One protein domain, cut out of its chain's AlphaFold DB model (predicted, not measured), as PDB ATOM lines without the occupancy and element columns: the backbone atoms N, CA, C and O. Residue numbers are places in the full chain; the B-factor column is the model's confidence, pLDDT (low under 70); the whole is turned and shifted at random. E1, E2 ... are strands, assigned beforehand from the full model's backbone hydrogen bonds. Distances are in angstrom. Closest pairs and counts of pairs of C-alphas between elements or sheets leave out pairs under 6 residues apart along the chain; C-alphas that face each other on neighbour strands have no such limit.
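Overview. This is residues 7 to 104 of the 106 residues of an uncharacterized protein of Methanosarcinales archaeon (UniProt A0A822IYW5). Little regular structure: a strongly twisted sheet, E1 - E2 - E3 - E6, and a small sheet, E4 - E5, make one end, and two long loops, residues 21 to 50 and 65 to 94, reach the other, where residues 77 to 82 stick out. Both sheets are antiparallel; the class is all strand, with no named helix. Of 98 printed residues, 26 are in six strands, E1 to E6 in chain order. The whole is compact, radius of gyration of the C-alphas 14.0 A, spanning 43 by 26 by 16 A.

Along the chain. E1, residues 8 to 13, begins at C-alpha 8 (-7.645, 0.449, -57.810). E2 is residues 16 to 20, E3 51 to 56, 15.9 A long, E4 62 to 64 and E5 95 to 97. E6, 102 to 104, ends at (4.615, 3.169, -50.972).

Arrangement. Hairpins E1-E2 and E2-E3 form a meander, antiparallel neighbours in turn: N 9 and O 18, 2.8 A; N 17 and O 54, 2.9 A. E6 is antiparallel to E3: N 55 and O 103, 3.0 A. Hairpin E4-E5 has N 63 and O 96, 2.8 A.

Size, cuts and confidence. The printed part has no cut. Links E2-E3 and E4-E5 are long. Residues 32 to 39 and 75 to 83 have pLDDT under 70.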
ATOM      1  N   VAL A   7      -9.684  -1.739 -54.297       88.12
ATOM      2  CA  VAL A   7     -10.089  -0.568 -55.083       88.12
ATOM      3  C   VAL A   7      -8.856   0.086 -55.693       88.12
ATOM      4  O   VAL A   7      -8.185   0.897 -55.049       88.12
ATOM      5  N   ILE A   8      -8.577  -0.278 -56.945       90.31
ATOM      6  CA  ILE A   8      -7.645   0.449 -57.810       90.31
ATOM      7  C   ILE A   8      -8.397   1.668 -58.341       90.31
ATOM      8  O   ILE A   8      -9.440   1.528 -58.975       90.31
ATOM      9  N   LEU A   9      -7.892   2.856 -58.027       91.19
ATOM     10  CA  LEU A   9      -8.475   4.122 -58.460       91.19
ATOM     11  C   LEU A   9      -7.913   4.544 -59.818       91.19
ATOM     12  O   LEU A   9      -8.651   5.077 -60.640       91.19
ATOM     13  N   GLU A  10      -6.619   4.307 -60.044       93.62
ATOM     14  CA  GLU A  10      -5.929   4.720 -61.267       93.62
ATOM     15  C   GLU A  10      -4.685   3.855 -61.524       93.62
ATOM     16  O   GLU A  10      -3.946   3.533 -60.589       93.62
ATOM     17  N   GLU A  11      -4.438   3.502 -62.787       92.50
ATOM     18  CA  GLU A  11      -3.166   2.952 -63.265       92.50
ATOM     19  C   GLU A  11      -2.399   4.065 -63.980       92.50
ATOM     20  O   GLU A  11      -2.879   4.628 -64.961       92.50
ATOM     21  N   LEU A  12      -1.202   4.379 -63.489       90.19
ATOM     22  CA  LEU A  12      -0.374   5.466 -64.020       90.19
ATOM     23  C   LEU A  12       0.632   4.978 -65.078       90.19
ATOM     24  O   LEU A  12       1.425   5.766 -65.592       90.19
ATOM     25  N   GLY A  13       0.626   3.678 -65.387       86.00
ATOM     26  CA  GLY A  13       1.671   3.014 -66.164       86.00
ATOM     27  C   GLY A  13       2.955   2.801 -65.356       86.00
ATOM     28  O   GLY A  13       3.048   3.181 -64.189       86.00
ATOM     29  N   ASN A  14       3.956   2.156 -65.964       86.94
ATOM     30  CA  ASN A  14       5.256   1.864 -65.332       86.94
ATOM     31  C   ASN A  14       5.132   1.190 -63.952       86.94
ATOM     32  O   ASN A  14       5.837   1.557 -63.018       86.94
ATOM     33  N   GLN A  15       4.194   0.246 -63.823       91.69
ATOM     34  CA  GLN A  15       3.927  -0.489 -62.583       91.69
ATOM     35  C   GLN A  15       3.545   0.403 -61.380       91.69
ATOM     36  O   GLN A  15       3.742   0.021 -60.225       91.69
ATOM     37  N   LYS A  16       2.967   1.584 -61.639       94.62
ATOM     38  CA  LYS A  16       2.464   2.503 -60.612       94.62
ATOM     39  C   LYS A  16       0.948   2.534 -60.576       94.62
ATOM     40  O   LYS A  16       0.289   2.697 -61.605       94.62
ATOM     41  N   TYR A  17       0.406   2.457 -59.368       94.44
ATOM     42  CA  TYR A  17      -1.032   2.380 -59.138       94.44
ATOM     43  C   TYR A  17      -1.448   3.282 -57.983       94.44
ATOM     44  O   TYR A  17      -0.775   3.355 -56.954       94.44
ATOM     45  N   ILE A  18      -2.590   3.946 -58.128       95.69
ATOM     46  CA  ILE A  18      -3.248   4.650 -57.030       95.69
ATOM     47  C   ILE A  18      -4.323   3.733 -56.464       95.69
ATOM     48  O   ILE A  18      -5.254   3.341 -57.169       95.69
ATOM     49  N   LEU A  19      -4.214   3.410 -55.177       95.12
ATOM     50  CA  LEU A  19      -5.195   2.596 -54.466       95.12
ATOM     51  C   LEU A  19      -5.861   3.408 -53.362       95.12
ATOM     52  O   LEU A  19      -5.281   4.329 -52.778       95.12
ATOM     53  N   LYS A  20      -7.095   3.026 -53.043       95.44
ATOM     54  CA  LYS A  20      -7.760   3.488 -51.828       95.44
ATOM     55  C   LYS A  20      -6.977   2.992 -50.606       95.44
ATOM     56  O   LYS A  20      -6.634   1.817 -50.531       95.44
ATOM     57  N   CYS A  21      -6.703   3.868 -49.640       94.69
ATOM     58  CA  CYS A  21      -6.047   3.462 -48.398       94.69
ATOM     59  C   CYS A  21      -7.009   2.597 -47.569       94.69
ATOM     60  O   CYS A  21      -8.061   3.091 -47.157       94.69
ATOM     61  N   ALA A  22      -6.655   1.329 -47.333       93.62
ATOM     62  CA  ALA A  22      -7.501   0.398 -46.589       93.62
ATOM     63  C   ALA A  22      -7.665   0.813 -45.125       93.62
ATOM     64  O   ALA A  22      -8.792   0.859 -44.643       93.62
ATOM     65  N   VAL A  23      -6.569   1.225 -44.481       91.31
ATOM     66  CA  VAL A  23      -6.537   1.610 -43.060       91.31
ATOM     67  C   VAL A  23      -7.579   2.673 -42.700       91.31
ATOM     68  O   VAL A  23      -8.339   2.514 -41.755       91.31
ATOM     69  N   CYS A  24      -7.662   3.760 -43.472       91.56
ATOM     70  CA  CYS A  24      -8.666   4.807 -43.235       91.56
ATOM     71  C   CYS A  24      -9.940   4.625 -44.070       91.56
ATOM     72  O   CYS A  24     -10.795   5.507 -44.104       91.56
ATOM     73  N   GLY A  25     -10.054   3.539 -44.839       91.06
ATOM     74  CA  GLY A  25     -11.182   3.338 -45.744       91.06
ATOM     75  C   GLY A  25     -11.413   4.509 -46.707       91.06
ATOM     76  O   GLY A  25     -12.548   4.737 -47.130       91.06
ATOM     77  N   GLY A  26     -10.360   5.241 -47.085       93.00
ATOM     78  CA  GLY A  26     -10.424   6.385 -47.996       93.00
ATOM     79  C   GLY A  26     -10.708   7.754 -47.378       93.00
ATOM     80  O   GLY A  26     -10.692   8.731 -48.119       93.00
ATOM     81  N   SER A  27     -10.949   7.855 -46.069       92.62
ATOM     82  CA  SER A  27     -11.275   9.139 -45.423       92.62
ATOM     83  C   SER A  27     -10.065  10.066 -45.266       92.62
ATOM     84  O   SER A  27     -10.224  11.278 -45.213       92.62
ATOM     85  N   GLY A  28      -8.856   9.501 -45.170       92.88
ATOM     86  CA  GLY A  28      -7.656  10.231 -44.751       92.88
ATOM     87  C   GLY A  28      -7.483  10.319 -43.229       92.88
ATOM     88  O   GLY A  28      -6.422  10.726 -42.759       92.88
ATOM     89  N   GLU A  29      -8.460   9.862 -42.453       90.75
ATOM     90  CA  GLU A  29      -8.507  10.006 -40.997       90.75
ATOM     91  C   GLU A  29      -8.857   8.675 -40.318       90.75
ATOM     92  O   GLU A  29      -9.589   7.851 -40.865       90.75
ATOM     93  N   MET A  30      -8.341   8.455 -39.112       82.81
ATOM     94  CA  MET A  30      -8.666   7.298 -38.274       82.81
ATOM     95  C   MET A  30      -9.323   7.772 -36.977       82.81
ATOM     96  O   MET A  30      -8.860   8.743 -36.371       82.81
ATOM     97  N   SER A  31     -10.378   7.085 -36.532       73.06
ATOM     98  CA  SER A  31     -10.885   7.261 -35.165       73.06
ATOM     99  C   SER A  31      -9.967   6.516 -34.206       73.06
ATOM    100  O   SER A  31      -9.612   5.368 -34.473       73.06
ATOM    101  N   ARG A  32      -9.574   7.151 -33.099       60.31
ATOM    102  CA  ARG A  32      -8.715   6.499 -32.103       60.31
ATOM    103  C   ARG A  32      -9.446   5.473 -31.240       60.31
ATOM    104  O   ARG A  32      -8.789   4.533 -30.829       60.31
ATOM    105  N   ASP A  33     -10.765   5.581 -31.056       55.25
ATOM    106  CA  ASP A  33     -11.538   4.662 -30.208       55.25
ATOM    107  C   ASP A  33     -12.985   4.492 -30.708       55.25
ATOM    108  O   ASP A  33     -13.533   5.360 -31.397       55.25
ATOM    109  N   HIS A  34     -13.617   3.371 -30.345       48.69
ATOM    110  CA  HIS A  34     -15.048   3.104 -30.565       48.69
ATOM    111  C   HIS A  34     -15.978   3.934 -29.660       48.69
ATOM    112  O   HIS A  34     -17.187   3.939 -29.879       48.69
ATOM    113  N   ASP A  35     -15.427   4.696 -28.711       53.19
ATOM    114  CA  ASP A  35     -16.197   5.431 -27.698       53.19
ATOM    115  C   ASP A  35     -16.629   6.841 -28.149       53.19
ATOM    116  O   ASP A  35     -17.199   7.607 -27.377       53.19
ATOM    117  N   GLY A  36     -16.357   7.220 -29.406       51.09
ATOM    118  CA  GLY A  36     -16.897   8.437 -30.032       51.09
ATOM    119  C   GLY A  36     -16.408   9.774 -29.453       51.09
ATOM    120  O   GLY A  36     -16.919  10.826 -29.836       51.09
ATOM    121  N   HIS A  37     -15.444   9.762 -28.527       53.97
ATOM    122  CA  HIS A  37     -14.937  10.962 -27.840       53.97
ATOM    123  C   HIS A  37     -13.472  11.292 -28.143       53.97
ATOM    124  O   HIS A  37     -12.981  12.347 -27.741       53.97
ATOM    125  N   SER A  38     -12.776  10.425 -28.876       57.97
ATOM    126  CA  SER A  38     -11.391  10.659 -29.278       57.97
ATOM    127  C   SER A  38     -11.322  11.493 -30.570       57.97
ATOM    128  O   SER A  38     -12.091  11.240 -31.500       57.97
ATOM    129  N   PRO A  39     -10.400  12.470 -30.671       68.06
ATOM    130  CA  PRO A  39     -10.227  13.261 -31.883       68.06
ATOM    131  C   PRO A  39      -9.778  12.378 -33.053       68.06
ATOM    132  O   PRO A  39      -8.934  11.490 -32.884       68.06
ATOM    133  N   TYR A  40     -10.317  12.650 -34.246       74.94
ATOM    134  CA  TYR A  40      -9.827  12.061 -35.490       74.94
ATOM    135  C   TYR A  40      -8.339  12.370 -35.651       74.94
ATOM    136  O   TYR A  40      -7.896  13.505 -35.455       74.94
ATOM    137  N   VAL A  41      -7.559  11.348 -35.997       85.62
ATOM    138  CA  VAL A  41      -6.134  11.506 -36.289       85.62
ATOM    139  C   VAL A  41      -5.863  11.290 -37.762       85.62
ATOM    140  O   VAL A  41      -6.446  10.413 -38.395       85.62
ATOM    141  N   ILE A  42      -4.936  12.079 -38.304       90.12
ATOM    142  CA  ILE A  42      -4.488  11.937 -39.688       90.12
ATOM    143  C   ILE A  42      -3.939  10.522 -39.879       90.12
ATOM    144  O   ILE A  42      -3.080  10.063 -39.121       90.12
ATOM    145  N   CYS A  43      -4.433   9.832 -40.904       90.44
ATOM    146  CA  CYS A  43      -3.967   8.498 -41.242       90.44
ATOM    147  C   CYS A  43      -2.477   8.545 -41.602       90.44
ATOM    148  O   CYS A  43      -2.078   9.228 -42.545       90.44
ATOM    149  N   SER A  44      -1.653   7.798 -40.870       90.38
ATOM    150  CA  SER A  44      -0.195   7.776 -41.040       90.38
ATOM    151  C   SER A  44       0.262   7.078 -42.324       90.38
ATOM    152  O   SER A  44       1.379   7.307 -42.781       90.38
ATOM    153  N   VAL A  45      -0.591   6.240 -42.919       92.69
ATOM    154  CA  VAL A  45      -0.290   5.514 -44.161       92.69
ATOM    155  C   VAL A  45      -0.411   6.436 -45.373       92.69
ATOM    156  O   VAL A  45       0.482   6.467 -46.214       92.69
ATOM    157  N   CYS A  46      -1.505   7.198 -45.457       94.69
ATOM    158  CA  CYS A  46      -1.796   8.069 -46.599       94.69
ATOM    159  C   CYS A  46      -1.573   9.564 -46.322       94.69
ATOM    160  O   CYS A  46      -1.819  10.382 -47.205       94.69
ATOM    161  N   TYR A  47      -1.151   9.935 -45.110       93.62
ATOM    162  CA  TYR A  47      -0.956  11.321 -44.665       93.62
ATOM    163  C   TYR A  47      -2.163  12.226 -44.946       93.62
ATOM    164  O   TYR A  47      -2.021  13.331 -45.464       93.62
ATOM    165  N   GLY A  48      -3.374  11.738 -44.663       94.06
ATOM    166  CA  GLY A  48      -4.599  12.519 -44.871       94.06
ATOM    167  C   GLY A  48      -5.165  12.482 -46.290       94.06
ATOM    168  O   GLY A  48      -6.225  13.041 -46.535       94.06
ATOM    169  N   ARG A  49      -4.504  11.818 -47.247       95.69
ATOM    170  CA  ARG A  49      -4.935  11.838 -48.657       95.69
ATOM    171  C   ARG A  49      -6.089  10.888 -48.981       95.69
ATOM    172  O   ARG A  49      -6.630  10.965 -50.079       95.69
ATOM    173  N   GLY A  50      -6.383   9.918 -48.113       94.56
ATOM    174  CA  GLY A  50      -7.355   8.839 -48.369       94.56
ATOM    175  C   GLY A  50      -6.917   7.814 -49.431       94.56
ATOM    176  O   GLY A  50      -7.498   6.738 -49.564       94.56
ATOM    177  N   LYS A  51      -5.843   8.092 -50.164       96.25
ATOM    178  CA  LYS A  51      -5.294   7.245 -51.221       96.25
ATOM    179  C   LYS A  51      -3.789   7.096 -51.065       96.25
ATOM    180  O   LYS A  51      -3.137   7.962 -50.484       96.25
ATOM    181  N   VAL A  52      -3.261   6.006 -51.595       95.88
ATOM    182  CA  VAL A  52      -1.830   5.707 -51.627       95.88
ATOM    183  C   VAL A  52      -1.363   5.550 -53.067       95.88
ATOM    184  O   VAL A  52      -2.113   5.062 -53.911       95.88
ATOM    185  N   LEU A  53      -0.126   5.961 -53.332       96.44
ATOM    186  CA  LEU A  53       0.579   5.630 -54.562       96.44
ATOM    187  C   LEU A  53       1.506   4.455 -54.264       96.44
ATOM    188  O   LEU A  53       2.307   4.526 -53.332       96.44
ATOM    189  N   VAL A  54       1.383   3.386 -55.044       95.25
ATOM    190  CA  VAL A  54       2.258   2.219 -54.945       95.25
ATOM    191  C   VAL A  54       3.027   2.022 -56.237       95.25
ATOM    192  O   VAL A  54       2.478   2.212 -57.323       95.25
ATOM    193  N   GLU A  55       4.278   1.608 -56.104       95.19
ATOM    194  CA  GLU A  55       5.060   1.011 -57.183       95.19
ATOM    195  C   GLU A  55       5.183  -0.486 -56.905       95.19
ATOM    196  O   GLU A  55       5.337  -0.903 -55.752       95.19
ATOM    197  N   VAL A  56       5.047  -1.307 -57.945       93.69
ATOM    198  CA  VAL A  56       5.188  -2.761 -57.840       93.69
ATOM    199  C   VAL A  56       6.293  -3.247 -58.760       93.69
ATOM    200  O   VAL A  56       6.412  -2.800 -59.892       93.69
ATOM    201  N   SER A  57       7.097  -4.197 -58.296       91.50
ATOM    202  CA  SER A  57       8.128  -4.818 -59.141       91.50
ATOM    203  C   SER A  57       7.622  -6.051 -59.886       91.50
ATOM    204  O   SER A  57       8.253  -6.507 -60.838       91.50
ATOM    205  N   GLY A  58       6.488  -6.606 -59.457       81.50
ATOM    206  CA  GLY A  58       5.874  -7.774 -60.075       81.50
ATOM    207  C   GLY A  58       4.727  -7.451 -61.021       81.50
ATOM    208  O   GLY A  58       4.589  -6.338 -61.535       81.50
ATOM    209  N   SER A  59       3.903  -8.470 -61.251       76.44
ATOM    210  CA  SER A  59       2.784  -8.412 -62.185       76.44
ATOM    211  C   SER A  59       1.452  -8.260 -61.456       76.44
ATOM    212  O   SER A  59       1.252  -8.780 -60.358       76.44
ATOM    213  N   LEU A  60       0.511  -7.597 -62.125       81.00
ATOM    214  CA  LEU A  60      -0.909  -7.675 -61.801       81.00
ATOM    215  C   LEU A  60      -1.428  -9.127 -61.895       81.00
ATOM    216  O   LEU A  60      -0.841  -9.942 -62.614       81.00
ATOM    217  N   PRO A  61      -2.557  -9.448 -61.234       88.44
ATOM    218  CA  PRO A  61      -3.437  -8.553 -60.471       88.44
ATOM    219  C   PRO A  61      -2.982  -8.303 -59.026       88.44
ATOM    220  O   PRO A  61      -2.158  -9.031 -58.471       88.44
ATOM    221  N   PHE A  62      -3.580  -7.287 -58.398       90.75
ATOM    222  CA  PHE A  62      -3.598  -7.186 -56.941       90.75
ATOM    223  C   PHE A  62      -4.564  -8.221 -56.358       90.75
ATOM    224  O   PHE A  62      -5.644  -8.456 -56.901       90.75
ATOM    225  N   VAL A  63      -4.194  -8.790 -55.218       92.88
ATOM    226  CA  VAL A  63      -5.023  -9.685 -54.410       92.88
ATOM    227  C   VAL A  63      -5.173  -9.129 -52.999       92.88
ATOM    228  O   VAL A  63      -4.309  -8.395 -52.512       92.88
ATOM    229  N   THR A  64      -6.281  -9.461 -52.335       93.94
ATOM    230  CA  THR A  64      -6.522  -9.050 -50.951       93.94
ATOM    231  C   THR A  64      -5.407  -9.609 -50.082       93.94
ATOM    232  O   THR A  64      -5.068 -10.789 -50.177       93.94
ATOM    233  N   CYS A  65      -4.822  -8.768 -49.232       92.69
ATOM    234  CA  CYS A  65      -3.754  -9.208 -48.350       92.69
ATOM    235  C   CYS A  65      -4.311 -10.229 -47.352       92.69
ATOM    236  O   CYS A  65      -5.094  -9.873 -46.471       92.69
ATOM    237  N   ALA A  66      -3.889 -11.488 -47.479       91.69
ATOM    238  CA  ALA A  66      -4.357 -12.581 -46.628       91.69
ATOM    239  C   ALA A  66      -3.965 -12.390 -45.152       91.69
ATOM    240  O   ALA A  66      -4.686 -12.830 -44.265       91.69
ATOM    241  N   VAL A  67      -2.853 -11.692 -44.892       90.94
ATOM    242  CA  VAL A  67      -2.316 -11.471 -43.540       90.94
ATOM    243  C   VAL A  67      -3.240 -10.581 -42.703       90.94
ATOM    244  O   VAL A  67      -3.540 -10.916 -41.566       90.94
ATOM    245  N   CYS A  68      -3.738  -9.481 -43.276       91.06
ATOM    246  CA  CYS A  68      -4.666  -8.558 -42.601       91.06
ATOM    247  C   CYS A  68      -6.127  -8.711 -43.049       91.06
ATOM    248  O   CYS A  68      -6.974  -7.881 -42.709       91.06
ATOM    249  N   ASN A  69      -6.410  -9.720 -43.876       91.31
ATOM    250  CA  ASN A  69      -7.689  -9.919 -44.552       91.31
ATOM    251  C   ASN A  69      -8.228  -8.638 -45.225       91.31
ATOM    252  O   ASN A  69      -9.421  -8.366 -45.196       91.31
ATOM    253  N   GLY A  70      -7.344  -7.811 -45.786       92.25
ATOM    254  CA  GLY A  70      -7.712  -6.589 -46.502       92.25
ATOM    255  C   GLY A  70      -7.949  -5.325 -45.673       92.25
ATOM    256  O   GLY A  70      -8.154  -4.267 -46.257       92.25
ATOM    257  N   SER A  71      -7.880  -5.386 -44.343       90.38
ATOM    258  CA  SER A  71      -8.054  -4.193 -43.493       90.38
ATOM    259  C   SER A  71      -6.877  -3.209 -43.570       90.38
ATOM    260  O   SER A  71      -7.024  -2.031 -43.268       90.38
ATOM    261  N   GLY A  72      -5.696  -3.681 -43.981       91.38
ATOM    262  CA  GLY A  72      -4.451  -2.914 -43.898       91.38
ATOM    263  C   GLY A  72      -3.857  -2.866 -42.485       91.38
ATOM    264  O   GLY A  72      -2.752  -2.359 -42.303       91.38
ATOM    265  N   GLU A  73      -4.521  -3.455 -41.493       89.62
ATOM    266  CA  GLU A  73      -4.094  -3.459 -40.097       89.62
ATOM    267  C   GLU A  73      -4.117  -4.882 -39.533       89.62
ATOM    268  O   GLU A  73      -4.899  -5.735 -39.941       89.62
ATOM    269  N   MET A  74      -3.230  -5.168 -38.589       85.75
ATOM    270  CA  MET A  74      -3.284  -6.403 -37.816       85.75
ATOM    271  C   MET A  74      -4.061  -6.123 -36.532       85.75
ATOM    272  O   MET A  74      -3.709  -5.207 -35.783       85.75
ATOM    273  N   SER A  75      -5.126  -6.895 -36.293       69.62
ATOM    274  CA  SER A  75      -5.858  -6.839 -35.026       69.62
ATOM    275  C   SER A  75      -4.972  -7.349 -33.889       69.62
ATOM    276  O   SER A  75      -4.101  -8.194 -34.108       69.62
ATOM    277  N   ARG A  76      -5.177  -6.816 -32.684       61.41
ATOM    278  CA  ARG A  76      -4.445  -7.229 -31.484       61.41
ATOM    279  C   ARG A  76      -5.094  -8.431 -30.821       61.41
ATOM    280  O   ARG A  76      -6.299  -8.645 -30.941       61.41
ATOM    281  N   ASP A  77      -4.261  -9.173 -30.100       48.59
ATOM    282  CA  ASP A  77      -4.687 -10.178 -29.134       48.59
ATOM    283  C   ASP A  77      -5.742  -9.602 -28.173       48.59
ATOM    284  O   ASP A  77      -5.793  -8.391 -27.937       48.59
ATOM    285  N   HIS A  78      -6.580 -10.496 -27.642       45.22
ATOM    286  CA  HIS A  78      -7.859 -10.290 -26.941       45.22
ATOM    287  C   HIS A  78      -7.935  -9.230 -25.815       45.22
ATOM    288  O   HIS A  78      -9.026  -8.992 -25.299       45.22
ATOM    289  N   ASP A  79      -6.840  -8.557 -25.457       49.75
ATOM    290  CA  ASP A  79      -6.735  -7.696 -24.278       49.75
ATOM    291  C   ASP A  79      -6.945  -6.194 -24.551       49.75
ATOM    292  O   ASP A  79      -6.896  -5.405 -23.617       49.75
ATOM    293  N   GLY A  80      -7.166  -5.751 -25.797       46.28
ATOM    294  CA  GLY A  80      -7.713  -4.415 -26.124       46.28
ATOM    295  C   GLY A  80      -6.864  -3.159 -25.817       46.28
ATOM    296  O   GLY A  80      -7.191  -2.078 -26.292       46.28
ATOM    297  N   HIS A  81      -5.748  -3.251 -25.090       44.72
ATOM    298  CA  HIS A  81      -5.007  -2.089 -24.540       44.72
ATOM    299  C   HIS A  81      -4.004  -1.410 -25.484       44.72
ATOM    300  O   HIS A  81      -2.955  -0.899 -25.090       44.72
ATOM    301  N   SER A  82      -4.216  -1.568 -26.775       50.44
ATOM    302  CA  SER A  82      -3.100  -1.959 -27.590       50.44
ATOM    303  C   SER A  82      -3.359  -1.275 -28.985       50.44
ATOM    304  O   SER A  82      -4.354  -1.601 -29.624       50.44
ATOM    305  N   PRO A  83      -2.548  -0.290 -29.482       61.97
ATOM    306  CA  PRO A  83      -2.787   0.398 -30.776       61.97
ATOM    307  C   PRO A  83      -2.677  -0.448 -32.068       61.97
ATOM    308  O   PRO A  83      -1.678  -1.130 -32.291       61.97
ATOM    309  N   TYR A  84      -3.643  -0.346 -32.982       70.75
ATOM    310  CA  TYR A  84      -3.606  -0.987 -34.311       70.75
ATOM    311  C   TYR A  84      -2.224  -0.908 -34.986       70.75
ATOM    312  O   TYR A  84      -1.589   0.150 -35.025       70.75
ATOM    313  N   VAL A  85      -1.727  -2.052 -35.467       84.88
ATOM    314  CA  VAL A  85      -0.415  -2.143 -36.123       84.88
ATOM    315  C   VAL A  85      -0.638  -2.225 -37.623       84.88
ATOM    316  O   VAL A  85      -1.332  -3.122 -38.101       84.88
ATOM    317  N   ILE A  86      -0.023  -1.311 -38.374       90.62
ATOM    318  CA  ILE A  86      -0.068  -1.332 -39.838       90.62
ATOM    319  C   ILE A  86       0.479  -2.670 -40.335       90.62
ATOM    320  O   ILE A  86       1.576  -3.086 -39.956       90.62
ATOM    321  N   CYS A  87      -0.282  -3.348 -41.191       91.88
ATOM    322  CA  CYS A  87       0.128  -4.622 -41.758       91.88
ATOM    323  C   CYS A  87       1.389  -4.422 -42.604       91.88
ATOM    324  O   CYS A  87       1.343  -3.781 -43.654       91.88
ATOM    325  N   SER A  88       2.509  -4.993 -42.163       92.44
ATOM    326  CA  SER A  88       3.805  -4.863 -42.836       92.44
ATOM    327  C   SER A  88       3.838  -5.541 -44.203       92.44
ATOM    328  O   SER A  88       4.535  -5.065 -45.091       92.44
ATOM    329  N   ALA A  89       3.055  -6.607 -44.405       92.44
ATOM    330  CA  ALA A  89       2.997  -7.312 -45.682       92.44
ATOM    331  C   ALA A  89       2.472  -6.402 -46.805       92.44
ATOM    332  O   ALA A  89       3.084  -6.302 -47.865       92.44
ATOM    333  N   CYS A  90       1.360  -5.703 -46.566       93.62
ATOM    334  CA  CYS A  90       0.735  -4.825 -47.559       93.62
ATOM    335  C   CYS A  90       0.963  -3.333 -47.312       93.62
ATOM    336  O   CYS A  90       0.338  -2.514 -47.974       93.62
ATOM    337  N   LEU A  91       1.792  -2.963 -46.334       94.31
ATOM    338  CA  LEU A  91       2.080  -1.572 -45.960       94.31
ATOM    339  C   LEU A  91       0.822  -0.733 -45.643       94.31
ATOM    340  O   LEU A  91       0.803   0.476 -45.857       94.31
ATOM    341  N   GLY A  92      -0.256  -1.358 -45.161       92.88
ATOM    342  CA  GLY A  92      -1.529  -0.669 -44.908       92.88
ATOM    343  C   GLY A  92      -2.435  -0.477 -46.128       92.88
ATOM    344  O   GLY A  92      -3.499   0.135 -46.027       92.88
ATOM    345  N   VAL A  93      -2.054  -1.012 -47.288       94.00
ATOM    346  CA  VAL A  93      -2.837  -0.906 -48.527       94.00
ATOM    347  C   VAL A  93      -4.017  -1.881 -48.549       94.00
ATOM    348  O   VAL A  93      -4.994  -1.639 -49.247       94.00
ATOM    349  N   GLY A  94      -3.951  -2.979 -47.789       93.69
ATOM    350  CA  GLY A  94      -4.980  -4.029 -47.773       93.69
ATOM    351  C   GLY A  94      -4.935  -4.967 -48.987       93.69
ATOM    352  O   GLY A  94      -5.654  -5.962 -49.040       93.69
ATOM    353  N   ALA A  95      -4.047  -4.717 -49.947       93.81
ATOM    354  CA  ALA A  95      -3.838  -5.556 -51.119       93.81
ATOM    355  C   ALA A  95      -2.348  -5.647 -51.459       93.81
ATOM    356  O   ALA A  95      -1.566  -4.791 -51.048       93.81
ATOM    357  N   GLN A  96      -1.964  -6.689 -52.193       92.69
ATOM    358  CA  GLN A  96      -0.591  -6.940 -52.638       92.69
ATOM    359  C   GLN A  96      -0.595  -7.473 -54.076       92.69
ATOM    360  O   GLN A  96      -1.578  -8.109 -54.462       92.69
ATOM    361  N   PRO A  97       0.455  -7.239 -54.880       93.00
ATOM    362  CA  PRO A  97       0.585  -7.910 -56.170       93.00
ATOM    363  C   PRO A  97       0.753  -9.425 -55.963       93.00
ATOM    364  O   PRO A  97       1.297  -9.864 -54.949       93.00
ATOM    365  N   ILE A  98       0.284 -10.234 -56.917       91.38
ATOM    366  CA  ILE A  98       0.390 -11.702 -56.829       91.38
ATOM    367  C   ILE A  98       1.842 -12.202 -56.905       91.38
ATOM    368  O   ILE A  98       2.164 -13.281 -56.407       91.38
ATOM    369  N   THR A  99       2.729 -11.417 -57.513       91.50
ATOM    370  CA  THR A  99       4.170 -11.672 -57.572       91.50
ATOM    371  C   THR A  99       4.953 -10.389 -57.305       91.50
ATOM    372  O   THR A  99       4.425  -9.287 -57.429       91.50
ATOM    373  N   GLY A 100       6.238 -10.533 -56.974       91.19
ATOM    374  CA  GLY A 100       7.133  -9.401 -56.743       91.19
ATOM    375  C   GLY A 100       6.877  -8.674 -55.423       91.19
ATOM    376  O   GLY A 100       6.274  -9.214 -54.496       91.19
ATOM    377  N   GLY A 101       7.407  -7.458 -55.331       91.38
ATOM    378  CA  GLY A 101       7.270  -6.579 -54.176       91.38
ATOM    379  C   GLY A 101       6.395  -5.372 -54.481       91.38
ATOM    380  O   GLY A 101       6.077  -5.085 -55.638       91.38
ATOM    381  N   MET A 102       6.036  -4.655 -53.424       93.50
ATOM    382  CA  MET A 102       5.376  -3.361 -53.515       93.50
ATOM    383  C   MET A 102       6.005  -2.387 -52.532       93.50
ATOM    384  O   MET A 102       6.420  -2.782 -51.440       93.50
ATOM    385  N   GLU A 103       6.002  -1.115 -52.893       95.19
ATOM    386  CA  GLU A 103       6.404  -0.033 -52.007       95.19
ATOM    387  C   GLU A 103       5.443   1.150 -52.097       95.19
ATOM    388  O   GLU A 103       4.769   1.356 -53.107       95.19
ATOM    389  N   LEU A 104       5.362   1.916 -51.009       94.19
ATOM    390  CA  LEU A 104       4.615   3.169 -50.972       94.19
ATOM    391  C   LEU A 104       5.511   4.305 -51.452       94.19
ATOM    392  O   LEU A 104       6.541   4.579 -50.835       94.19
TER     393      LEU A 104